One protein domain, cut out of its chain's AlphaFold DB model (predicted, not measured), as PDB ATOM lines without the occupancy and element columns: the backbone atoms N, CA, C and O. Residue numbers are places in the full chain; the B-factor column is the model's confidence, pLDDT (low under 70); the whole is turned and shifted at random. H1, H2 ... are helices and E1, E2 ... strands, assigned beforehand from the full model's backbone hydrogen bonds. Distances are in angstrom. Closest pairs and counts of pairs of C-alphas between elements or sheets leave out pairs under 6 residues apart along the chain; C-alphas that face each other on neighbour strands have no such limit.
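Overview. This is residues 4 to 182 of the 326 residues of an uncharacterized protein of Pseudescherichia vulneris NBRC 102420 (UniProt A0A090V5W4). A small, twisted wall of five short strands, in the order E3 E4 E2 E1 E5, packs on the long helix H7, which runs through the middle of the domain. E1 lies between H7 and H3; H5, H8 and H9 pack crosswise on H7, and H6 packs on H8. The printed part has 179 residues, with nine helices and five strands in the order E1 H1 H2 H3 E2 H4 E3 E4 H5 H6 H7 E5 H8 H9; the sheet is mixed and the class is mixed, helices and strands. It is compact, with a radius of gyration of the C-alphas of 15.6 A, and spans 41 by 37 by 31 A.

Arrangement. In the sheet, E3, residues 79 to 82, and E4, 87 to 90, form an antiparallel hairpin, with N 80 and O 89 at 2.8 A. E4 is parallel to E2, 58 to 60, with N 88 and O 59 at 2.9 A. E2 is parallel to E1, 4 to 6, with N 60 and O 4 at 2.8 A; E1 is parallel to E5, 148 to 150, with N 5 and O 148 at 2.7 A. H7, 125 to 145, makes two layers with the sheet, a helix on one face, at a height over the sheet of 10.7 A. E1, H1 (10 to 23), H2 (32 to 38), H3 (42 to 55) and E2 form a strand-helix-strand unit, two parallel neighbour strands with helices between. H1 touches H3, about perpendicular at 81 degrees, with C-alphas 13 and 42 closest at 4.7 A; both only graze the sheet, as does H4, 71 to 74. H7, the hub, touches H2, H5 (100 to 111), H8 (153 to 165) and H9 (167 to 174). H6, 114 to 119, touches H8, opposite ways at a shallow tilt of 18 degrees, with C-alphas 116 and 158 closest at 5.7 A. Every O i to N i+4 pair is within hydrogen-bond range in H1, H2, H5, H6 and H8, against 8 of 10 in H3, 15 of 17 in H7 and 0 of 4 in H9, which has 2 of 5 O i to N i+3 pairs; H4 is too short for an i+4 pair.

Along the chain. E1 begins at C-alpha 4 (7.151, 1.222, 25.844). H7 is 31.1 A long, H1 19.6 A, H3 18.9 A, H8 18.5 A and H5 16.7 A. H9 ends at C-alpha 174 (1.869, 7.998, 15.937).

Size, cuts and confidence. The C-alphas of Ser 73 and Pro 114 are the farthest apart, at 44.7 A. The printed part has no cut and no long link. Residues 97 to 102, of which 100 to 102 belong to H5, stand free. Nineteen residues are under 70 in pLDDT, among them 93 to 101 and 178 to 182.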
ATOM      1  N   VAL A   4       6.706   1.833  27.097       92.75
ATOM      2  CA  VAL A   4       7.151   1.222  25.844       92.75
ATOM      3  C   VAL A   4       6.656  -0.206  25.694       92.75
ATOM      4  O   VAL A   4       6.545  -0.951  26.662       92.75
ATOM      5  N   ILE A   5       6.423  -0.594  24.451       93.62
ATOM      6  CA  ILE A   5       6.306  -1.967  23.994       93.62
ATOM      7  C   ILE A   5       7.582  -2.273  23.225       93.62
ATOM      8  O   ILE A   5       7.814  -1.757  22.128       93.62
ATOM      9  N   LEU A   6       8.432  -3.101  23.824       89.88
ATOM     10  CA  LEU A   6       9.572  -3.672  23.122       89.88
ATOM     11  C   LEU A   6       9.028  -4.847  22.309       89.88
ATOM     12  O   LEU A   6       8.802  -5.920  22.845       89.88
ATOM     13  N   SER A   7       8.751  -4.636  21.030       87.81
ATOM     14  CA  SER A   7       8.307  -5.692  20.119       87.81
ATOM     15  C   SER A   7       9.503  -6.520  19.636       87.81
ATOM     16  O   SER A   7      10.665  -6.223  19.938       87.81
ATOM     17  N   PHE A   8       9.238  -7.561  18.846       82.81
ATOM     18  CA  PHE A   8      10.278  -8.411  18.280       82.81
ATOM     19  C   PHE A   8      11.324  -7.578  17.500       82.81
ATOM     20  O   PHE A   8      10.961  -6.798  16.599       82.81
ATOM     21  N   PRO A   9      12.627  -7.769  17.780       79.69
ATOM     22  CA  PRO A   9      13.196  -8.900  18.525       79.69
ATOM     23  C   PRO A   9      13.524  -8.597  20.000       79.69
ATOM     24  O   PRO A   9      14.008  -9.468  20.716       79.69
ATOM     25  N   TYR A  10      13.260  -7.376  20.466       84.88
ATOM     26  CA  TYR A  10      13.715  -6.888  21.765       84.88
ATOM     27  C   TYR A  10      12.996  -7.555  22.947       84.88
ATOM     28  O   TYR A  10      13.657  -7.972  23.895       84.88
ATOM     29  N   SER A  11      11.666  -7.723  22.886       88.50
ATOM     30  CA  SER A  11      10.932  -8.514  23.896       88.50
ATOM     31  C   SER A  11      11.474  -9.924  24.000       88.50
ATOM     32  O   SER A  11      11.696 -10.407  25.103       88.50
ATOM     33  N   GLY A  12      11.711 -10.559  22.853       86.31
ATOM     34  CA  GLY A  12      12.230 -11.912  22.772       86.31
ATOM     35  C   GLY A  12      13.538 -12.081  23.543       86.31
ATOM     36  O   GLY A  12      13.654 -12.995  24.352       86.31
ATOM     37  N   ALA A  13      14.485 -11.160  23.360       84.69
ATOM     38  CA  ALA A  13      15.762 -11.182  24.072       84.69
ATOM     39  C   ALA A  13      15.614 -10.982  25.594       84.69
ATOM     40  O   ALA A  13      16.267 -11.674  26.371       84.69
ATOM     41  N   VAL A  14      14.743 -10.067  26.037       90.50
ATOM     42  CA  VAL A  14      14.494  -9.856  27.478       90.50
ATOM     43  C   VAL A  14      13.770 -11.057  28.099       90.50
ATOM     44  O   VAL A  14      14.073 -11.464  29.217       90.50
ATOM     45  N   GLN A  15      12.823 -11.651  27.376       90.56
ATOM     46  CA  GLN A  15      12.098 -12.836  27.827       90.56
ATOM     47  C   GLN A  15      13.012 -14.060  27.908       90.56
ATOM     48  O   GLN A  15      12.919 -14.816  28.873       90.56
ATOM     49  N   GLU A  16      13.925 -14.240  26.951       89.12
ATOM     50  CA  GLU A  16      14.937 -15.293  27.035       89.12
ATOM     51  C   GLU A  16      15.879 -15.074  28.229       89.12
ATOM     52  O   GLU A  16      16.192 -16.031  28.932       89.12
ATOM     53  N   PHE A  17      16.283 -13.829  28.508       89.50
ATOM     54  CA  PHE A  17      17.059 -13.500  29.707       89.50
ATOM     55  C   PHE A  17      16.331 -13.939  30.988       89.50
ATOM     56  O   PHE A  17      16.902 -14.676  31.789       89.50
ATOM     57  N   PHE A  18      15.050 -13.582  31.152       90.94
ATOM     58  CA  PHE A  18      14.267 -14.040  32.305       90.94
ATOM     59  C   PHE A  18      14.124 -15.562  32.353       90.94
ATOM     60  O   PHE A  18      14.220 -16.152  33.425       90.94
ATOM     61  N   ALA A  19      13.932 -16.217  31.208       89.56
ATOM     62  CA  ALA A  19      13.844 -17.670  31.150       89.56
ATOM     63  C   ALA A  19      15.149 -18.348  31.598       89.56
ATOM     64  O   ALA A  19      15.098 -19.287  32.393       89.56
ATOM     65  N   LYS A  20      16.306 -17.858  31.133       88.88
ATOM     66  CA  LYS A  20      17.631 -18.369  31.519       88.88
ATOM     67  C   LYS A  20      17.878 -18.198  33.018       88.88
ATOM     68  O   LYS A  20      18.290 -19.153  33.668       88.88
ATOM     69  N   GLU A  21      17.561 -17.026  33.561       87.62
ATOM     70  CA  GLU A  21      17.793 -16.695  34.970       87.62
ATOM     71  C   GLU A  21      16.832 -17.410  35.935       87.62
ATOM     72  O   GLU A  21      17.231 -17.786  37.034       87.62
ATOM     73  N   LEU A  22      15.572 -17.632  35.540       87.62
ATOM     74  CA  LEU A  22      14.541 -18.197  36.425       87.62
ATOM     75  C   LEU A  22      14.341 -19.709  36.254       87.62
ATOM     76  O   LEU A  22      14.032 -20.401  37.222       87.62
ATOM     77  N   ALA A  23      14.475 -20.225  35.031       86.25
ATOM     78  CA  ALA A  23      14.208 -21.625  34.688       86.25
ATOM     79  C   ALA A  23      15.444 -22.372  34.148       86.25
ATOM     80  O   ALA A  23      15.377 -23.579  33.900       86.25
ATOM     81  N   GLY A  24      16.578 -21.683  33.997       83.44
ATOM     82  CA  GLY A  24      17.849 -22.246  33.554       83.44
ATOM     83  C   GLY A  24      18.060 -22.217  32.037       83.44
ATOM     84  O   GLY A  24      17.140 -22.053  31.236       83.44
ATOM     85  N   ASN A  25      19.312 -22.447  31.630       74.25
ATOM     86  CA  ASN A  25      19.774 -22.296  30.243       74.25
ATOM     87  C   ASN A  25      19.059 -23.183  29.209       74.25
ATOM     88  O   ASN A  25      19.132 -22.892  28.023       74.25
ATOM     89  N   GLY A  26      18.385 -24.260  29.621       71.19
ATOM     90  CA  GLY A  26      17.704 -25.189  28.712       71.19
ATOM     91  C   GLY A  26      16.246 -24.843  28.395       71.19
ATOM     92  O   GLY A  26      15.646 -25.513  27.551       71.19
ATOM     93  N   PHE A  27      15.653 -23.842  29.057       78.50
ATOM     94  CA  PHE A  27      14.248 -23.496  28.842       78.50
ATOM     95  C   PHE A  27      14.017 -23.108  27.376       78.50
ATOM     96  O   PHE A  27      14.813 -22.377  26.799       78.50
ATOM     97  N   GLY A  28      12.963 -23.641  26.749       71.62
ATOM     98  CA  GLY A  28      12.495 -23.269  25.405       71.62
ATOM     99  C   GLY A  28      13.451 -23.468  24.213       71.62
ATOM    100  O   GLY A  28      12.981 -23.405  23.077       71.62
ATOM    101  N   GLN A  29      14.739 -23.783  24.415       67.62
ATOM    102  CA  GLN A  29      15.773 -23.783  23.362       67.62
ATOM    103  C   GLN A  29      15.452 -24.685  22.157       67.62
ATOM    104  O   GLN A  29      15.821 -24.380  21.020       67.62
ATOM    105  N   ASN A  30      14.729 -25.785  22.376       70.44
ATOM    106  CA  ASN A  30      14.379 -26.745  21.325       70.44
ATOM    107  C   ASN A  30      12.956 -26.589  20.774       70.44
ATOM    108  O   ASN A  30      12.604 -27.260  19.805       70.44
ATOM    109  N   HIS A  31      12.137 -25.699  21.335       75.81
ATOM    110  CA  HIS A  31      10.721 -25.618  21.001       75.81
ATOM    111  C   HIS A  31      10.446 -24.474  20.008       75.81
ATOM    112  O   HIS A  31      10.779 -23.314  20.249       75.81
ATOM    113  N   GLY A  32       9.818 -24.790  18.866       72.12
ATOM    114  CA  GLY A  32       9.649 -23.859  17.736       72.12
ATOM    115  C   GLY A  32       8.901 -22.559  18.070       72.12
ATOM    116  O   GLY A  32       9.221 -21.505  17.521       72.12
ATOM    117  N   TYR A  33       7.965 -22.615  19.025       76.81
ATOM    118  CA  TYR A  33       7.278 -21.432  19.561       76.81
ATOM    119  C   TYR A  33       8.256 -20.402  20.152       76.81
ATOM    120  O   TYR A  33       8.223 -19.239  19.747       76.81
ATOM    121  N   TYR A  34       9.165 -20.823  21.042       77.44
ATOM    122  CA  TYR A  34      10.126 -19.919  21.685       77.44
ATOM    123  C   TYR A  34      11.177 -19.414  20.699       77.44
ATOM    124  O   TYR A  34      11.555 -18.253  20.759       77.44
ATOM    125  N   LYS A  35      11.566 -20.215  19.699       72.56
ATOM    126  CA  LYS A  35      12.428 -19.732  18.603       72.56
ATOM    127  C   LYS A  35      11.785 -18.599  17.800       72.56
ATOM    128  O   LYS A  35      12.475 -17.672  17.384       72.56
ATOM    129  N   THR A  36      10.467 -18.652  17.600       73.75
ATOM    130  CA  THR A  36       9.709 -17.584  16.923       73.75
ATOM    131  C   THR A  36       9.568 -16.341  17.808       73.75
ATOM    132  O   THR A  36       9.533 -15.224  17.295       73.75
ATOM    133  N   LEU A  37       9.522 -16.534  19.128       73.81
ATOM    134  CA  LEU A  37       9.413 -15.473  20.124       73.81
ATOM    135  C   LEU A  37      10.743 -14.738  20.366       73.81
ATOM    136  O   LEU A  37      10.787 -13.513  20.297       73.81
ATOM    137  N   TRP A  38      11.818 -15.480  20.631       78.81
ATOM    138  CA  TRP A  38      13.144 -14.953  20.967       78.81
ATOM    139  C   TRP A  38      13.941 -14.541  19.731       78.81
ATOM    140  O   TRP A  38      14.672 -13.553  19.746       78.81
ATOM    141  N   GLY A  39      13.748 -15.268  18.629       70.56
ATOM    142  CA  GLY A  39      14.567 -15.148  17.431       70.56
ATOM    143  C   GLY A  39      15.890 -15.904  17.563       70.56
ATOM    144  O   GLY A  39      16.380 -16.181  18.648       70.56
ATOM    145  N   ASN A  40      16.508 -16.230  16.428       68.56
ATOM    146  CA  ASN A  40      17.719 -17.066  16.387       68.56
ATOM    147  C   ASN A  40      19.005 -16.367  16.878       68.56
ATOM    148  O   ASN A  40      20.072 -16.969  16.837       68.56
ATOM    149  N   LYS A  41      18.930 -15.080  17.231       68.94
ATOM    150  CA  LYS A  41      20.072 -14.192  17.521       68.94
ATOM    151  C   LYS A  41      19.814 -13.332  18.760       68.94
ATOM    152  O   LYS A  41      20.329 -12.224  18.865       68.94
ATOM    153  N   SER A  42      18.969 -13.809  19.664       69.88
ATOM    154  CA  SER A  42      18.600 -13.112  20.898       69.88
ATOM    155  C   SER A  42      19.822 -12.735  21.742       69.88
ATOM    156  O   SER A  42      19.887 -11.606  22.221       69.88
ATOM    157  N   ASP A  43      20.840 -13.596  21.819       70.56
ATOM    158  CA  ASP A  43      22.103 -13.290  22.506       70.56
ATOM    159  C   ASP A  43      22.806 -12.045  21.930       70.56
ATOM    160  O   ASP A  43      23.268 -11.198  22.693       70.56
ATOM    161  N   GLU A  44      22.815 -11.867  20.599       68.81
ATOM    162  CA  GLU A  44      23.471 -10.730  19.920       68.81
ATOM    163  C   GLU A  44      22.800  -9.381  20.245       68.81
ATOM    164  O   GLU A  44      23.444  -8.333  20.197       68.81
ATOM    165  N   ILE A  45      21.504  -9.395  20.569       72.81
ATOM    166  CA  ILE A  45      20.698  -8.189  20.828       72.81
ATOM    167  C   ILE A  45      20.274  -8.045  22.295       72.81
ATOM    168  O   ILE A  45      19.630  -7.051  22.646       72.81
ATOM    169  N   SER A  46      20.606  -9.020  23.141       75.94
ATOM    170  CA  SER A  46      20.224  -9.102  24.556       75.94
ATOM    171  C   SER A  46      20.590  -7.824  25.304       75.94
ATOM    172  O   SER A  46      19.732  -7.163  25.882       75.94
ATOM    173  N   ARG A  47      21.845  -7.402  25.163       71.44
ATOM    174  CA  ARG A  47      22.416  -6.190  25.751       71.44
ATOM    175  C   ARG A  47      21.634  -4.925  25.399       71.44
ATOM    176  O   ARG A  47      21.243  -4.173  26.289       71.44
ATOM    177  N   LEU A  48      21.346  -4.705  24.113       74.50
ATOM    178  CA  LEU A  48      20.537  -3.561  23.674       74.50
ATOM    179  C   LEU A  48      19.108  -3.656  24.218       74.50
ATOM    180  O   LEU A  48      18.540  -2.656  24.640       74.50
ATOM    181  N   SER A  49      18.534  -4.855  24.233       81.81
ATOM    182  CA  SER A  49      17.159  -5.078  24.686       81.81
ATOM    183  C   SER A  49      17.003  -4.819  26.186       81.81
ATOM    184  O   SER A  49      16.068  -4.132  26.588       81.81
ATOM    185  N   LEU A  50      17.950  -5.286  27.005       81.25
ATOM    186  CA  LEU A  50      18.008  -5.024  28.446       81.25
ATOM    187  C   LEU A  50      18.296  -3.547  28.740       81.25
ATOM    188  O   LEU A  50      17.720  -2.970  29.656       81.25
ATOM    189  N   THR A  51      19.111  -2.899  27.911       74.31
ATOM    190  CA  THR A  51      19.337  -1.451  27.993       74.31
ATOM    191  C   THR A  51      18.058  -0.662  27.690       74.31
ATOM    192  O   THR A  51      17.673   0.229  28.440       74.31
ATOM    193  N   LEU A  52      17.333  -1.002  26.621       79.19
ATOM    194  CA  LEU A  52      16.027  -0.397  26.341       79.19
ATOM    195  C   LEU A  52      15.038  -0.670  27.474       79.19
ATOM    196  O   LEU A  52      14.262   0.208  27.834       79.19
ATOM    197  N   PHE A  53      15.082  -1.862  28.065       87.50
ATOM    198  CA  PHE A  53      14.234  -2.213  29.191       87.50
ATOM    199  C   PHE A  53      14.465  -1.294  30.397       87.50
ATOM    200  O   PHE A  53      13.495  -0.884  31.033       87.50
ATOM    201  N   THR A  54      15.716  -0.927  30.704       80.81
ATOM    202  CA  THR A  54      16.041  -0.033  31.830       80.81
ATOM    203  C   THR A  54      15.729   1.436  31.552       80.81
ATOM    204  O   THR A  54      15.462   2.179  32.495       80.81
ATOM    205  N   LEU A  55      15.691   1.850  30.281       79.75
ATOM    206  CA  LEU A  55      15.428   3.239  29.891       79.75
ATOM    207  C   LEU A  55      13.988   3.717  30.130       79.75
ATOM    208  O   LEU A  55      13.754   4.917  30.274       79.75
ATOM    209  N   TYR A  56      13.019   2.807  30.115       87.38
ATOM    210  CA  TYR A  56      11.609   3.156  30.270       87.38
ATOM    211  C   TYR A  56      11.121   2.843  31.678       87.38
ATOM    212  O   TYR A  56      11.505   1.836  32.280       87.38
ATOM    213  N   ASP A  57      10.238   3.702  32.189       90.81
ATOM    214  CA  ASP A  57       9.632   3.503  33.505       90.81
ATOM    215  C   ASP A  57       8.729   2.263  33.496       90.81
ATOM    216  O   ASP A  57       8.752   1.481  34.440       90.81
ATOM    217  N   GLU A  58       7.959   2.074  32.418       95.19
ATOM    218  CA  GLU A  58       7.084   0.920  32.220       95.19
ATOM    219  C   GLU A  58       7.359   0.237  30.871       95.19
ATOM    220  O   GLU A  58       7.351   0.880  29.817       95.19
ATOM    221  N   VAL A  59       7.583  -1.075  30.901       95.50
ATOM    222  CA  VAL A  59       7.743  -1.941  29.730       95.50
ATOM    223  C   VAL A  59       6.565  -2.901  29.678       95.50
ATOM    224  O   VAL A  59       6.271  -3.591  30.652       95.50
ATOM    225  N   ILE A  60       5.889  -2.946  28.538       95.31
ATOM    226  CA  ILE A  60       4.704  -3.768  28.314       95.31
ATOM    227  C   ILE A  60       5.054  -4.831  27.275       95.31
ATOM    228  O   ILE A  60       5.486  -4.505  26.168       95.31
ATOM    229  N   PHE A  61       4.862  -6.100  27.620       93.06
ATOM    230  CA  PHE A  61       5.017  -7.211  26.684       93.06
ATOM    231  C   PHE A  61       3.668  -7.756  26.232       93.06
ATOM    232  O   PHE A  61       2.701  -7.790  26.992       93.06
ATOM    233  N   SER A  62       3.636  -8.229  24.988       89.44
ATOM    234  CA  SER A  62       2.587  -9.128  24.516       89.44
ATOM    235  C   SER A  62       2.557 -10.417  25.357       89.44
ATOM    236  O   SER A  62       3.621 -10.871  25.791       89.44
ATOM    237  N   PRO A  63       1.368 -11.010  25.583       86.25
ATOM    238  CA  PRO A  63       1.209 -12.201  26.411       86.25
ATOM    239  C   PRO A  63       2.000 -13.371  25.839       86.25
ATOM    240  O   PRO A  63       1.857 -13.716  24.662       86.25
ATOM    241  N   VAL A  64       2.814 -13.987  26.688       84.88
ATOM    242  CA  VAL A  64       3.566 -15.198  26.373       84.88
ATOM    243  C   VAL A  64       3.600 -16.105  27.588       84.88
ATOM    244  O   VAL A  64       3.659 -15.639  28.723       84.88
ATOM    245  N   ASP A  65       3.608 -17.406  27.339       82.62
ATOM    246  CA  ASP A  65       3.929 -18.389  28.364       82.62
ATOM    247  C   ASP A  65       5.451 -18.394  28.563       82.62
ATOM    248  O   ASP A  65       6.173 -19.049  27.823       82.62
ATOM    249  N   ASN A  66       5.967 -17.537  29.444       85.25
ATOM    250  CA  ASN A  66       7.390 -17.452  29.769       85.25
ATOM    251  C   ASN A  66       7.549 -17.175  31.271       85.25
ATOM    252  O   ASN A  66       6.734 -16.429  31.823       85.25
ATOM    253  N   PRO A  67       8.592 -17.705  31.937       87.38
ATOM    254  CA  PRO A  67       8.874 -17.374  33.325       87.38
ATOM    255  C   PRO A  67       9.020 -15.861  33.508       87.38
ATOM    256  O   PRO A  67       9.692 -15.185  32.724       87.38
ATOM    257  N   LEU A  68       8.377 -15.345  34.553       89.50
ATOM    258  CA  LEU A  68       8.433 -13.946  34.963       89.50
ATOM    259  C   LEU A  68       8.886 -13.861  36.424       89.50
ATOM    260  O   LEU A  68       8.546 -14.757  37.205       89.50
ATOM    261  N   PRO A  69       9.642 -12.814  36.798       87.94
ATOM    262  CA  PRO A  69      10.120 -12.656  38.166       87.94
ATOM    263  C   PRO A  69       8.934 -12.527  39.124       87.94
ATOM    264  O   PRO A  69       7.979 -11.810  38.836       87.94
ATOM    265  N   ASP A  70       8.976 -13.256  40.239       87.88
ATOM    266  CA  ASP A  70       7.950 -13.211  41.288       87.88
ATOM    267  C   ASP A  70       6.505 -13.345  40.766       87.88
ATOM    268  O   ASP A  70       5.567 -12.746  41.299       87.88
ATOM    269  N   SER A  71       6.308 -14.150  39.715       86.81
ATOM    270  CA  SER A  71       5.024 -14.299  39.022       86.81
ATOM    271  C   SER A  71       3.864 -14.595  39.979       86.81
ATOM    272  O   SER A  71       2.826 -13.943  39.902       86.81
ATOM    273  N   ASN A  72       4.060 -15.494  40.946       86.38
ATOM    274  CA  ASN A  72       3.044 -15.863  41.940       86.38
ATOM    275  C   ASN A  72       2.542 -14.684  42.794       86.38
ATOM    276  O   ASN A  72       1.439 -14.755  43.328       86.38
ATOM    277  N   SER A  73       3.340 -13.625  42.941       89.94
ATOM    278  CA  SER A  73       3.023 -12.458  43.773       89.94
ATOM    279  C   SER A  73       2.416 -11.300  42.978       89.94
ATOM    280  O   SER A  73       1.741 -10.452  43.558       89.94
ATOM    281  N   TYR A  74       2.672 -11.241  41.666       91.94
ATOM    282  CA  TYR A  74       2.366 -10.076  40.824       91.94
ATOM    283  C   TYR A  74       1.353 -10.344  39.706       91.94
ATOM    284  O   TYR A  74       0.995  -9.419  38.972       91.94
ATOM    285  N   TRP A  75       0.874 -11.582  39.569       92.06
ATOM    286  CA  TRP A  75      -0.290 -11.894  38.744       92.06
ATOM    287  C   TRP A  75      -1.592 -11.517  39.455       92.06
ATOM    288  O   TRP A  75      -1.855 -11.931  40.581       92.06
ATOM    289  N   SER A  76      -2.426 -10.762  38.749       87.94
ATOM    290  CA  SER A  76      -3.862 -10.643  39.000       87.94
ATOM    291  C   SER A  76      -4.638 -11.505  37.998       87.94
ATOM    292  O   SER A  76      -4.043 -12.078  37.083       87.94
ATOM    293  N   ASP A  77      -5.967 -11.553  38.125       80.69
ATOM    294  CA  ASP A  77      -6.839 -12.327  37.228       80.69
ATOM    295  C   ASP A  77      -6.666 -11.965  35.743       80.69
ATOM    296  O   ASP A  77      -6.839 -12.812  34.867       80.69
ATOM    297  N   GLU A  78      -6.319 -10.710  35.436       85.12
ATOM    298  CA  GLU A  78      -6.269 -10.219  34.056       85.12
ATOM    299  C   GLU A  78      -4.873  -9.817  33.580       85.12
ATOM    300  O   GLU A  78      -4.630  -9.779  32.370       85.12
ATOM    301  N   GLU A  79      -3.943  -9.533  34.488       91.19
ATOM    302  CA  GLU A  79      -2.625  -9.011  34.140       91.19
ATOM    303  C   GLU A  79      -1.560  -9.280  35.200       91.19
ATOM    304  O   GLU A  79      -1.824  -9.297  36.401       91.19
ATOM    305  N   TYR A  80      -0.328  -9.416  34.732       94.19
ATOM    306  CA  TYR A  80       0.878  -9.341  35.534       94.19
ATOM    307  C   TYR A  80       1.387  -7.902  35.571       94.19
ATOM    308  O   TYR A  80       1.531  -7.269  34.516       94.19
ATOM    309  N   TYR A  81       1.725  -7.409  36.763       95.50
ATOM    310  CA  TYR A  81       2.433  -6.142  36.926       95.50
ATOM    311  C   TYR A  81       3.465  -6.198  38.052       95.50
ATOM    312  O   TYR A  81       3.115  -6.273  39.228       95.50
ATOM    313  N   HIS A  82       4.742  -6.073  37.690       94.62
ATOM    314  CA  HIS A  82       5.841  -6.005  38.647       94.62
ATOM    315  C   HIS A  82       6.301  -4.552  38.832       94.62
ATOM    316  O   HIS A  82       6.909  -3.991  37.912       94.62
ATOM    317  N   PRO A  83       6.078  -3.939  40.011       91.06
ATOM    318  CA  PRO A  83       6.362  -2.524  40.239       91.06
ATOM    319  C   PRO A  83       7.856  -2.214  40.140       91.06
ATOM    320  O   PRO A  83       8.228  -1.201  39.547       91.06
ATOM    321  N   ASP A  84       8.719  -3.109  40.633       87.31
ATOM    322  CA  ASP A  84      10.154  -2.813  40.653       87.31
ATOM    323  C   ASP A  84      10.821  -2.855  39.275       87.31
ATOM    324  O   ASP A  84      11.729  -2.073  38.996       87.31
ATOM    325  N   PHE A  85      10.358  -3.733  38.387       89.38
ATOM    326  CA  PHE A  85      10.815  -3.752  37.001       89.38
ATOM    327  C   PHE A  85      10.014  -2.798  36.107       89.38
ATOM    328  O   PHE A  85      10.420  -2.539  34.973       89.38
ATOM    329  N   GLY A  86       8.877  -2.283  36.587       93.38
ATOM    330  CA  GLY A  86       7.891  -1.612  35.748       93.38
ATOM    331  C   GLY A  86       7.428  -2.510  34.601       93.38
ATOM    332  O   GLY A  86       7.253  -2.033  33.488       93.38
ATOM    333  N   LEU A  87       7.311  -3.817  34.831       95.19
ATOM    334  CA  LEU A  87       6.999  -4.790  33.787       95.19
ATOM    335  C   LEU A  87       5.520  -5.151  33.833       95.19
ATOM    336  O   LEU A  87       5.043  -5.631  34.859       95.19
ATOM    337  N   ARG A  88       4.819  -4.967  32.716       95.31
ATOM    338  CA  ARG A  88       3.423  -5.366  32.539       95.31
ATOM    339  C   ARG A  88       3.292  -6.422  31.448       95.31
ATOM    340  O   ARG A  88       3.884  -6.293  30.377       95.31
ATOM    341  N   MET A  89       2.457  -7.422  31.693       93.44
ATOM    342  CA  MET A  89       2.046  -8.381  30.675       93.44
ATOM    343  C   MET A  89       0.584  -8.758  30.921       93.44
ATOM    344  O   MET A  89       0.271  -9.291  31.983       93.44
ATOM    345  N   PRO A  90      -0.344  -8.471  29.997       89.56
ATOM    346  CA  PRO A  90      -1.712  -8.939  30.157       89.56
ATOM    347  C   PRO A  90      -1.745 -10.472  30.076       89.56
ATOM    348  O   PRO A  90      -0.896 -11.082  29.432       89.56
ATOM    349  N   SER A  91      -2.748 -11.100  30.683       82.31
ATOM    350  CA  SER A  91      -2.992 -12.547  30.544       82.31
ATOM    351  C   SER A  91      -3.397 -12.934  29.116       82.31
ATOM    352  O   SER A  91      -3.103 -14.031  28.644       82.31
ATOM    353  N   ARG A  92      -4.068 -12.012  28.413       75.50
ATOM    354  CA  ARG A  92      -4.591 -12.180  27.055       75.50
ATOM    355  C   ARG A  92      -4.631 -10.842  26.304       75.50
ATOM    356  O   ARG A  92      -4.720  -9.791  26.942       75.50
ATOM    357  N   PRO A  93      -4.587 -10.842  24.964       67.88
ATOM    358  CA  PRO A  93      -4.765  -9.632  24.165       67.88
ATOM    359  C   PRO A  93      -6.179  -9.070  24.317       67.88
ATOM    360  O   PRO A  93      -7.117  -9.793  24.651       67.88
ATOM    361  N   SER A  94      -6.328  -7.764  24.088       63.44
ATOM    362  CA  SER A  94      -7.556  -7.039  24.446       63.44
ATOM    363  C   SER A  94      -8.688  -7.292  23.445       63.44
ATOM    364  O   SER A  94      -9.849  -7.281  23.844       63.44
ATOM    365  N   SER A  95      -8.365  -7.560  22.174       54.50
ATOM    366  CA  SER A  95      -9.332  -7.970  21.142       54.50
ATOM    367  C   SER A  95      -9.709  -9.445  21.186       54.50
ATOM    368  O   SER A  95     -10.668  -9.837  20.522       54.50
ATOM    369  N   ILE A  96      -9.016 -10.274  21.979       51.28
ATOM    370  CA  ILE A  96      -9.416 -11.668  22.214       51.28
ATOM    371  C   ILE A  96     -10.559 -11.668  23.227       51.28
ATOM    372  O   ILE A  96     -10.466 -12.159  24.353       51.28
ATOM    373  N   GLY A  97     -11.676 -11.080  22.811       45.78
ATOM    374  CA  GLY A  97     -12.962 -11.281  23.438       45.78
ATOM    375  C   GLY A  97     -13.409 -12.703  23.152       45.78
ATOM    376  O   GLY A  97     -14.082 -12.926  22.167       45.78
ATOM    377  N   ILE A  98     -13.028 -13.663  23.996       49.28
ATOM    378  CA  ILE A  98     -13.616 -15.014  24.131       49.28
ATOM    379  C   ILE A  98     -13.546 -15.934  22.873       49.28
ATOM    380  O   ILE A  98     -13.558 -17.152  23.036       49.28
ATOM    381  N   ASN A  99     -13.384 -15.428  21.642       59.22
ATOM    382  CA  ASN A  99     -13.543 -16.183  20.398       59.22
ATOM    383  C   ASN A  99     -12.260 -16.229  19.550       59.22
ATOM    384  O   ASN A  99     -11.986 -15.370  18.712       59.22
ATOM    385  N   TYR A 100     -11.484 -17.298  19.733       64.38
ATOM    386  CA  TYR A 100     -10.276 -17.602  18.957       64.38
ATOM    387  C   TYR A 100     -10.519 -17.655  17.433       64.38
ATOM    388  O   TYR A 100      -9.619 -17.349  16.652       64.38
ATOM    389  N   ILE A 101     -11.736 -18.008  17.001       67.50
ATOM    390  CA  ILE A 101     -12.090 -18.172  15.583       67.50
ATOM    391  C   ILE A 101     -12.074 -16.824  14.855       67.50
ATOM    392  O   ILE A 101     -11.479 -16.717  13.787       67.50
ATOM    393  N   GLU A 102     -12.668 -15.785  15.443       71.00
ATOM    394  CA  GLU A 102     -12.716 -14.442  14.846       71.00
ATOM    395  C   GLU A 102     -11.310 -13.865  14.661       71.00
ATOM    396  O   GLU A 102     -10.987 -13.301  13.613       71.00
ATOM    397  N   HIS A 103     -10.435 -14.096  15.641       76.31
ATOM    398  CA  HIS A 103      -9.046 -13.664  15.569       76.31
ATOM    399  C   HIS A 103      -8.257 -14.423  14.488       76.31
ATOM    400  O   HIS A 103      -7.443 -13.826  13.779       76.31
ATOM    401  N   GLN A 104      -8.493 -15.728  14.323       82.75
ATOM    402  CA  GLN A 104      -7.856 -16.493  13.250       82.75
ATOM    403  C   GLN A 104      -8.337 -16.031  11.866       82.75
ATOM    404  O   GLN A 104      -7.508 -15.844  10.979       82.75
ATOM    405  N   CYS A 105      -9.633 -15.742  11.698       86.56
ATOM    406  CA  CYS A 105     -10.160 -15.169  10.457       86.56
ATOM    407  C   CYS A 105      -9.518 -13.814  10.120       86.56
ATOM    408  O   CYS A 105      -9.202 -13.558   8.957       86.56
ATOM    409  N   TYR A 106      -9.288 -12.962  11.124       87.88
ATOM    410  CA  TYR A 106      -8.593 -11.690  10.928       87.88
ATOM    411  C   TYR A 106      -7.131 -11.888  10.493       87.88
ATOM    412  O   TYR A 106      -6.670 -11.236   9.556       87.88
ATOM    413  N   ILE A 107      -6.407 -12.820  11.125       90.31
ATOM    414  CA  ILE A 107      -5.041 -13.189  10.717       90.31
ATOM    415  C   ILE A 107      -5.023 -13.683   9.267       90.31
ATOM    416  O   ILE A 107      -4.177 -13.246   8.484       90.31
ATOM    417  N   ASP A 108      -5.945 -14.573   8.902       91.44
ATOM    418  CA  ASP A 108      -6.021 -15.145   7.558       91.44
ATOM    419  C   ASP A 108      -6.302 -14.059   6.513       91.44
ATOM    420  O   ASP A 108      -5.643 -14.023   5.474       91.44
ATOM    421  N   TRP A 109      -7.201 -13.116   6.816       93.56
ATOM    422  CA  TRP A 109      -7.434 -11.930   5.990       93.56
ATOM    423  C   TRP A 109      -6.171 -11.068   5.855       93.56
ATOM    424  O   TRP A 109      -5.770 -10.748   4.735       93.56
ATOM    425  N   ALA A 110      -5.492 -10.750   6.959       92.81
ATOM    426  CA  ALA A 110      -4.270  -9.945   6.941       92.81
ATOM    427  C   ALA A 110      -3.139 -10.607   6.128       92.81
ATOM    428  O   ALA A 110      -2.362  -9.917   5.468       92.81
ATOM    429  N   LEU A 111      -3.059 -11.944   6.114       93.75
ATOM    430  CA  LEU A 111      -2.105 -12.692   5.286       93.75
ATOM    431  C   LEU A 111      -2.373 -12.571   3.779       93.75
ATOM    432  O   LEU A 111      -1.454 -12.807   2.991       93.75
ATOM    433  N   THR A 112      -3.590 -12.196   3.370       95.19
ATOM    434  CA  THR A 112      -3.906 -11.934   1.957       95.19
ATOM    435  C   THR A 112      -3.376 -10.587   1.462       95.19
ATOM    436  O   THR A 112      -3.241 -10.401   0.251       95.19
ATOM    437  N   ASP A 113      -3.015  -9.659   2.362       97.31
ATOM    438  CA  ASP A 113      -2.462  -8.366   1.962       97.31
ATOM    439  C   ASP A 113      -1.073  -8.547   1.306       97.31
ATOM    440  O   ASP A 113      -0.171  -9.175   1.880       97.31
ATOM    441  N   PRO A 114      -0.851  -7.984   0.102       95.62
ATOM    442  CA  PRO A 114       0.371  -8.219  -0.661       95.62
ATOM    443  C   PRO A 114       1.623  -7.625  -0.005       95.62
ATOM    444  O   PRO A 114       2.725  -8.120  -0.251       95.62
ATOM    445  N   VAL A 115       1.493  -6.575   0.814       94.06
ATOM    446  CA  VAL A 115       2.624  -5.977   1.534       94.06
ATOM    447  C   VAL A 115       3.000  -6.865   2.715       94.06
ATOM    448  O   VAL A 115       4.171  -7.219   2.857       94.06
ATOM    449  N   ILE A 116       2.017  -7.291   3.514       93.69
ATOM    450  CA  ILE A 116       2.230  -8.192   4.658       93.69
ATOM    451  C   ILE A 116       2.815  -9.532   4.188       93.69
ATOM    452  O   ILE A 116       3.843  -9.983   4.705       93.69
ATOM    453  N   SER A 117       2.229 -10.137   3.153       92.25
ATOM    454  CA  SER A 117       2.698 -11.399   2.570       92.25
ATOM    455  C   SER A 117       4.142 -11.311   2.054       92.25
ATOM    456  O   SER A 117       4.959 -12.211   2.289       92.25
ATOM    457  N   ARG A 118       4.513 -10.180   1.433       91.19
ATOM    458  CA  ARG A 118       5.890  -9.910   0.988       91.19
ATOM    459  C   ARG A 118       6.879  -9.840   2.152       91.19
ATOM    460  O   ARG A 118       7.954 -10.430   2.069       91.19
ATOM    461  N   VAL A 119       6.531  -9.151   3.242       89.00
ATOM    462  CA  VAL A 119       7.395  -9.076   4.437       89.00
ATOM    463  C   VAL A 119       7.602 -10.468   5.047       89.00
ATOM    464  O   VAL A 119       8.710 -10.806   5.462       89.00
ATOM    465  N   LEU A 120       6.561 -11.304   5.044       87.38
ATOM    466  CA  LEU A 120       6.580 -12.648   5.627       87.38
ATOM    467  C   LEU A 120       7.041 -13.753   4.660       87.38
ATOM    468  O   LEU A 120       7.013 -14.926   5.026       87.38
ATOM    469  N   THR A 121       7.489 -13.433   3.442       87.75
ATOM    470  CA  THR A 121       7.761 -14.449   2.403       87.75
ATOM    471  C   THR A 121       8.807 -15.487   2.825       87.75
ATOM    472  O   THR A 121       8.681 -16.658   2.479       87.75
ATOM    473  N   LYS A 122       9.815 -15.084   3.613       81.75
ATOM    474  CA  LYS A 122      10.884 -15.973   4.110       81.75
ATOM    475  C   LYS A 122      10.581 -16.619   5.468       81.75
ATOM    476  O   LYS A 122      11.402 -17.372   5.980       81.75
ATOM    477  N   VAL A 123       9.432 -16.312   6.065       82.50
ATOM    478  CA  VAL A 123       9.015 -16.876   7.351       82.50
ATOM    479  C   VAL A 123       8.353 -18.239   7.109       82.50
ATOM    480  O   VAL A 123       7.508 -18.343   6.215       82.50
ATOM    481  N   PRO A 124       8.671 -19.284   7.894       79.75
ATOM    482  CA  PRO A 124       7.963 -20.561   7.825       79.75
ATOM    483  C   PRO A 124       6.449 -20.395   8.017       79.75
ATOM    484  O   PRO A 124       6.017 -19.646   8.889       79.75
ATOM    485  N   ASN A 125       5.630 -21.120   7.246       80.19
ATOM    486  CA  ASN A 125       4.167 -20.952   7.269       80.19
ATOM    487  C   ASN A 125       3.558 -21.077   8.676       80.19
ATOM    488  O   ASN A 125       2.707 -20.272   9.032       80.19
ATOM    489  N   HIS A 126       4.048 -22.014   9.492       78.44
ATOM    490  CA  HIS A 126       3.572 -22.207  10.867       78.44
ATOM    491  C   HIS A 126       3.839 -21.002  11.791       78.44
ATOM    492  O   HIS A 126       3.136 -20.827  12.777       78.44
ATOM    493  N   ALA A 127       4.835 -20.164  11.481       81.62
ATOM    494  CA  ALA A 127       5.213 -19.008  12.295       81.62
ATOM    495  C   ALA A 127       4.511 -17.711  11.856       81.62
ATOM    496  O   ALA A 127       4.448 -16.758  12.630       81.62
ATOM    497  N   LYS A 128       3.962 -17.649  10.634       85.25
ATOM    498  CA  LYS A 128       3.333 -16.430  10.091       85.25
ATOM    499  C   LYS A 128       2.149 -15.962  10.938       85.25
ATOM    500  O   LYS A 128       2.097 -14.789  11.301       85.25
ATOM    501  N   SER A 129       1.253 -16.881  11.297       86.25
ATOM    502  CA  SER A 129       0.082 -16.576  12.127       86.25
ATOM    503  C   SER A 129       0.489 -16.098  13.518       86.25
ATOM    504  O   SER A 129      -0.037 -15.100  13.997       86.25
ATOM    505  N   GLN A 130       1.495 -16.731  14.133       82.94
ATOM    506  CA  GLN A 130       2.024 -16.313  15.434       82.94
ATOM    507  C   GLN A 130       2.672 -14.921  15.377       82.94
ATOM    508  O   GLN A 130       2.498 -14.110  16.286       82.94
ATOM    509  N   ILE A 131       3.410 -14.619  14.304       86.56
ATOM    510  CA  ILE A 131       3.985 -13.289  14.093       86.56
ATOM    511  C   ILE A 131       2.871 -12.248  14.009       86.56
ATOM    512  O   ILE A 131       2.925 -11.259  14.738       86.56
ATOM    513  N   LEU A 132       1.855 -12.461  13.171       88.81
ATOM    514  CA  LEU A 132       0.752 -11.507  13.041       88.81
ATOM    515  C   LEU A 132      -0.035 -11.347  14.332       88.81
ATOM    516  O   LEU A 132      -0.308 -10.216  14.716       88.81
ATOM    517  N   PHE A 133      -0.298 -12.447  15.034       86.81
ATOM    518  CA  PHE A 133      -0.901 -12.423  16.359       86.81
ATOM    519  C   PHE A 133      -0.154 -11.464  17.290       86.81
ATOM    520  O   PHE A 133      -0.732 -10.514  17.796       86.81
ATOM    521  N   GLN A 134       1.161 -11.636  17.438       87.06
ATOM    522  CA  GLN A 134       1.971 -10.751  18.279       87.06
ATOM    523  C   GLN A 134       1.984  -9.297  17.784       87.06
ATOM    524  O   GLN A 134       1.969  -8.386  18.601       87.06
ATOM    525  N   VAL A 135       2.003  -9.063  16.464       90.75
ATOM    526  CA  VAL A 135       1.918  -7.699  15.916       90.75
ATOM    527  C   VAL A 135       0.609  -7.024  16.332       90.75
ATOM    528  O   VAL A 135       0.629  -5.871  16.756       90.75
ATOM    529  N   ILE A 136      -0.510  -7.733  16.204       90.88
ATOM    530  CA  ILE A 136      -1.840  -7.241  16.565       90.88
ATOM    531  C   ILE A 136      -1.898  -6.936  18.066       90.88
ATOM    532  O   ILE A 136      -2.302  -5.840  18.456       90.88
ATOM    533  N   CYS A 137      -1.381  -7.841  18.900       89.81
ATOM    534  CA  CYS A 137      -1.269  -7.627  20.340       89.81
ATOM    535  C   CYS A 137      -0.465  -6.364  20.676       89.81
ATOM    536  O   CYS A 137      -0.920  -5.541  21.467       89.81
ATOM    537  N   ASP A 138       0.704  -6.174  20.060       92.31
ATOM    538  CA  ASP A 138       1.539  -4.992  20.292       92.31
ATOM    539  C   ASP A 138       0.802  -3.693  19.903       92.31
ATOM    540  O   ASP A 138       0.883  -2.688  20.613       92.31
ATOM    541  N   ILE A 139       0.041  -3.706  18.800       92.88
ATOM    542  CA  ILE A 139      -0.784  -2.566  18.371       92.88
ATOM    543  C   ILE A 139      -1.861  -2.257  19.415       92.88
ATOM    544  O   ILE A 139      -2.007  -1.110  19.840       92.88
ATOM    545  N   GLU A 140      -2.598  -3.268  19.861       91.06
ATOM    546  CA  GLU A 140      -3.668  -3.103  20.844       91.06
ATOM    547  C   GLU A 140      -3.156  -2.611  22.186       91.06
ATOM    548  O   GLU A 140      -3.757  -1.726  22.793       91.06
ATOM    549  N   LEU A 141      -2.024  -3.144  22.642       92.06
ATOM    550  CA  LEU A 141      -1.390  -2.702  23.875       92.06
ATOM    551  C   LEU A 141      -0.920  -1.254  23.756       92.06
ATOM    552  O   LEU A 141      -1.072  -0.482  24.705       92.06
ATOM    553  N   SER A 142      -0.415  -0.854  22.589       93.75
ATOM    554  CA  SER A 142      -0.021   0.532  22.342       93.75
ATOM    555  C   SER A 142      -1.219   1.471  22.419       93.75
ATOM    556  O   SER A 142      -1.136   2.520  23.058       93.75
ATOM    557  N   LEU A 143      -2.346   1.084  21.818       92.12
ATOM    558  CA  LEU A 143      -3.584   1.858  21.864       92.12
ATOM    559  C   LEU A 143      -4.168   1.916  23.280       92.12
ATOM    560  O   LEU A 143      -4.546   2.995  23.733       92.12
ATOM    561  N   ARG A 144      -4.182   0.787  23.999       90.56
ATOM    562  CA  ARG A 144      -4.712   0.671  25.365       90.56
ATOM    563  C   ARG A 144      -3.915   1.493  26.374       90.56
ATOM    564  O   ARG A 144      -4.506   2.170  27.210       90.56
ATOM    565  N   TYR A 145      -2.587   1.424  26.318       91.75
ATOM    566  CA  TYR A 145      -1.714   2.046  27.318       91.75
ATOM    567  C   TYR A 145      -1.107   3.380  26.878       91.75
ATOM    568  O   TYR A 145      -0.400   4.010  27.666       91.75
ATOM    569  N   GLY A 146      -1.352   3.813  25.637       91.50
ATOM    570  CA  GLY A 146      -0.680   4.978  25.053       91.50
ATOM    571  C   GLY A 146       0.839   4.797  24.978       91.50
ATOM    572  O   GLY A 146       1.579   5.761  25.163       91.50
ATOM    573  N   ALA A 147       1.300   3.557  24.788       91.56
ATOM    574  CA  ALA A 147       2.713   3.192  24.834       91.56
ATOM    575  C   ALA A 147       3.368   3.259  23.451       91.56
ATOM    576  O   ALA A 147       2.754   2.919  22.438       91.56
ATOM    577  N   GLU A 148       4.635   3.661  23.415       91.00
ATOM    578  CA  GLU A 148       5.447   3.673  22.195       91.00
ATOM    579  C   GLU A 148       5.844   2.255  21.792       91.00
ATOM    580  O   GLU A 148       6.112   1.430  22.657       91.00
ATOM    581  N   ILE A 149       5.929   1.966  20.493       90.44
ATOM    582  CA  ILE A 149       6.366   0.653  20.004       90.44
ATOM    583  C   ILE A 149       7.766   0.763  19.405       90.44
ATOM    584  O   ILE A 149       7.980   1.498  18.436       90.44
ATOM    585  N   ILE A 150       8.702  -0.019  19.947       85.50
ATOM    586  CA  ILE A 150      10.044  -0.220  19.390       85.50
ATOM    587  C   ILE A 150      10.105  -1.628  18.810       85.50
ATOM    588  O   ILE A 150       9.939  -2.607  19.529       85.50
ATOM    589  N   SER A 151      10.349  -1.746  17.507       82.31
ATOM    590  CA  SER A 151      10.329  -3.030  16.806       82.31
ATOM    591  C   SER A 151      11.386  -3.093  15.707       82.31
ATOM    592  O   SER A 151      11.884  -2.066  15.241       82.31
ATOM    593  N   SER A 152      11.648  -4.302  15.208       79.88
ATOM    594  CA  SER A 152      12.352  -4.482  13.930       79.88
ATOM    595  C   SER A 152      11.642  -3.787  12.765       79.88
ATOM    596  O   SER A 152      10.423  -3.580  12.780       79.88
ATOM    597  N   THR A 153      12.402  -3.506  11.705       78.81
ATOM    598  CA  THR A 153      11.907  -2.909  10.456       78.81
ATOM    599  C   THR A 153      10.771  -3.716   9.823       78.81
ATOM    600  O   THR A 153       9.765  -3.133   9.429       78.81
ATOM    601  N   GLY A 154      10.869  -5.050   9.787       82.12
ATOM    602  CA  GLY A 154       9.811  -5.910   9.242       82.12
ATOM    603  C   GLY A 154       8.504  -5.825  10.038       82.12
ATOM    604  O   GLY A 154       7.448  -5.578   9.462       82.12
ATOM    605  N   ARG A 155       8.575  -5.945  11.371       85.38
ATOM    606  CA  ARG A 155       7.406  -5.804  12.260       85.38
ATOM    607  C   ARG A 155       6.772  -4.419  12.142       85.38
ATOM    608  O   ARG A 155       5.559  -4.319  12.007       85.38
ATOM    609  N   ARG A 156       7.599  -3.373  12.086       86.38
ATOM    610  CA  ARG A 156       7.168  -1.981  11.909       86.38
ATOM    611  C   ARG A 156       6.390  -1.776  10.611       86.38
ATOM    612  O   ARG A 156       5.381  -1.081  10.617       86.38
ATOM    613  N   LEU A 157       6.854  -2.364   9.506       88.25
ATOM    614  CA  LEU A 157       6.156  -2.297   8.218       88.25
ATOM    615  C   LEU A 157       4.790  -2.984   8.283       88.25
ATOM    616  O   LEU A 157       3.818  -2.418   7.796       88.25
ATOM    617  N   ILE A 158       4.699  -4.155   8.921       92.00
ATOM    618  CA  ILE A 158       3.416  -4.848   9.113       92.00
ATOM    619  C   ILE A 158       2.477  -3.997   9.976       92.00
ATOM    620  O   ILE A 158       1.330  -3.809   9.595       92.00
ATOM    621  N   MET A 159       2.958  -3.433  11.089       93.50
ATOM    622  CA  MET A 159       2.143  -2.581  11.966       93.50
ATOM    623  C   MET A 159       1.586  -1.356  11.238       93.50
ATOM    624  O   MET A 159       0.398  -1.072  11.341       93.50
ATOM    625  N   LYS A 160       2.435  -0.661  10.469       93.06
ATOM    626  CA  LYS A 160       2.023   0.481   9.640       93.06
ATOM    627  C   LYS A 160       1.046   0.075   8.544       93.06
ATOM    628  O   LYS A 160       0.145   0.829   8.215       93.06
ATOM    629  N   ARG A 161       1.212  -1.118   7.969       95.44
ATOM    630  CA  ARG A 161       0.286  -1.605   6.953       95.44
ATOM    631  C   ARG A 161      -1.077  -1.933   7.553       95.44
ATOM    632  O   ARG A 161      -2.085  -1.531   6.990       95.44
ATOM    633  N   LEU A 162      -1.107  -2.617   8.696       94.19
ATOM    634  CA  LEU A 162      -2.343  -2.943   9.413       94.19
ATOM    635  C   LEU A 162      -3.121  -1.683   9.802       94.19
ATOM    636  O   LEU A 162      -4.332  -1.652   9.640       94.19
ATOM    637  N   SER A 163      -2.435  -0.625  10.232       93.94
ATOM    638  CA  SER A 163      -3.064   0.664  10.538       93.94
ATOM    639  C   SER A 163      -3.504   1.474   9.316       93.94
ATOM    640  O   SER A 163      -4.180   2.476   9.492       93.94
ATOM    641  N   GLU A 164      -3.114   1.095   8.097       94.44
ATOM    642  CA  GLU A 164      -3.637   1.686   6.856       94.44
ATOM    643  C   GLU A 164      -4.880   0.947   6.353       94.44
ATOM    644  O   GLU A 164      -5.777   1.568   5.784       94.44
ATOM    645  N   ILE A 165      -4.904  -0.382   6.500       94.31
ATOM    646  CA  ILE A 165      -5.972  -1.234   5.960       94.31
ATOM    647  C   ILE A 165      -7.116  -1.461   6.949       94.31
ATOM    648  O   ILE A 165      -8.217  -1.789   6.514       94.31
ATOM    649  N   ASP A 166      -6.873  -1.276   8.249       90.75
ATOM    650  CA  ASP A 166      -7.877  -1.420   9.296       90.75
ATOM    651  C   ASP A 166      -8.059  -0.115  10.099       90.75
ATOM    652  O   ASP A 166      -7.179   0.269  10.886       90.75
ATOM    653  N   PRO A 167      -9.225   0.554   9.965       88.06
ATOM    654  CA  PRO A 167      -9.532   1.787  10.677       88.06
ATOM    655  C   PRO A 167      -9.405   1.701  12.200       88.06
ATOM    656  O   PRO A 167      -9.130   2.723  12.837       88.06
ATOM    657  N   GLN A 168      -9.580   0.513  12.793       88.06
ATOM    658  CA  GLN A 168      -9.471   0.335  14.241       88.06
ATOM    659  C   GLN A 168      -8.048   0.625  14.753       88.06
ATOM    660  O   GLN A 168      -7.861   1.030  15.902       88.06
ATOM    661  N   TYR A 169      -7.042   0.491  13.881       90.62
ATOM    662  CA  TYR A 169      -5.631   0.668  14.208       90.62
ATOM    663  C   TYR A 169      -5.028   1.984  13.694       90.62
ATOM    664  O   TYR A 169      -3.869   2.265  13.998       90.62
ATOM    665  N   ASN A 170      -5.792   2.847  13.011       87.56
ATOM    666  CA  ASN A 170      -5.313   4.118  12.430       87.56
ATOM    667  C   ASN A 170      -4.454   4.962  13.392       87.56
ATOM    668  O   ASN A 170      -3.444   5.559  13.014       87.56
ATOM    669  N   ASN A 171      -4.847   5.004  14.667       88.38
ATOM    670  CA  ASN A 171      -4.207   5.843  15.678       88.38
ATOM    671  C   ASN A 171      -2.853   5.317  16.170       88.38
ATOM    672  O   ASN A 171      -2.143   6.068  16.841       88.38
ATOM    673  N   VAL A 172      -2.476   4.072  15.862       89.69
ATOM    674  CA  VAL A 172      -1.221   3.481  16.353       89.69
ATOM    675  C   VAL A 172       0.002   4.051  15.635       89.69
ATOM    676  O   VAL A 172       1.086   4.089  16.207       89.69
ATOM    677  N   ASN A 173      -0.156   4.574  14.412       87.44
ATOM    678  CA  ASN A 173       0.960   5.074  13.599       87.44
ATOM    679  C   ASN A 173       1.803   6.144  14.297       87.44
ATOM    680  O   ASN A 173       3.015   6.184  14.105       87.44
ATOM    681  N   LYS A 174       1.179   6.970  15.144       87.50
ATOM    682  CA  LYS A 174       1.869   7.998  15.937       87.50
ATOM    683  C   LYS A 174       2.739   7.417  17.064       87.50
ATOM    684  O   LYS A 174       3.663   8.083  17.514       87.50
ATOM    685  N   ASN A 175       2.440   6.196  17.510       88.06
ATOM    686  CA  ASN A 175       3.135   5.504  18.595       88.06
ATOM    687  C   ASN A 175       4.246   4.577  18.074       88.06
ATOM    688  O   ASN A 175       5.115   4.165  18.840       88.06
ATOM    689  N   ILE A 176       4.222   4.221  16.785       85.19
ATOM    690  CA  ILE A 176       5.255   3.392  16.159       85.19
ATOM    691  C   ILE A 176       6.518   4.231  15.982       85.19
ATOM    692  O   ILE A 176       6.607   5.082  15.087       85.19
ATOM    693  N   VAL A 177       7.536   3.952  16.794       75.69
ATOM    694  CA  VAL A 177       8.764   4.734  16.756       75.69
ATOM    695  C   VAL A 177       9.555   4.384  15.502       75.69
ATOM    696  O   VAL A 177      10.008   3.257  15.282       75.69
ATOM    697  N   SER A 178       9.710   5.382  14.637       63.16
ATOM    698  CA  SER A 178      10.538   5.289  13.439       63.16
ATOM    699  C   SER A 178      11.948   5.749  13.788       63.16
ATOM    700  O   SER A 178      12.380   6.819  13.367       63.16
ATOM    701  N   PHE A 179      12.666   4.956  14.583       59.28
ATOM    702  CA  PHE A 179      14.107   5.148  14.682       59.28
ATOM    703  C   PHE A 179      14.703   4.915  13.297       59.28
ATOM    704  O   PHE A 179      14.440   3.885  12.671       59.28
ATOM    705  N   SER A 180      15.494   5.863  12.801       48.16
ATOM    706  CA  SER A 180      16.462   5.510  11.775       48.16
ATOM    707  C   SER A 180      17.422   4.515  12.428       48.16
ATOM    708  O   SER A 180      17.979   4.807  13.486       48.16
ATOM    709  N   ASP A 181      17.585   3.327  11.841       43.66
ATOM    710  CA  ASP A 181      18.541   2.308  12.301       43.66
ATOM    711  C   ASP A 181      19.905   2.907  12.739       43.66
ATOM    712  O   ASP A 181      20.370   2.577  13.833       43.66
ATOM    713  N   PRO A 182      20.508   3.902  12.043       37.97
ATOM    714  CA  PRO A 182      21.743   4.548  12.509       37.97
ATOM    715  C   PRO A 182      21.656   5.301  13.852       37.97
ATOM    716  O   PRO A 182      22.689   5.471  14.500       37.97
TER     717      PRO A 182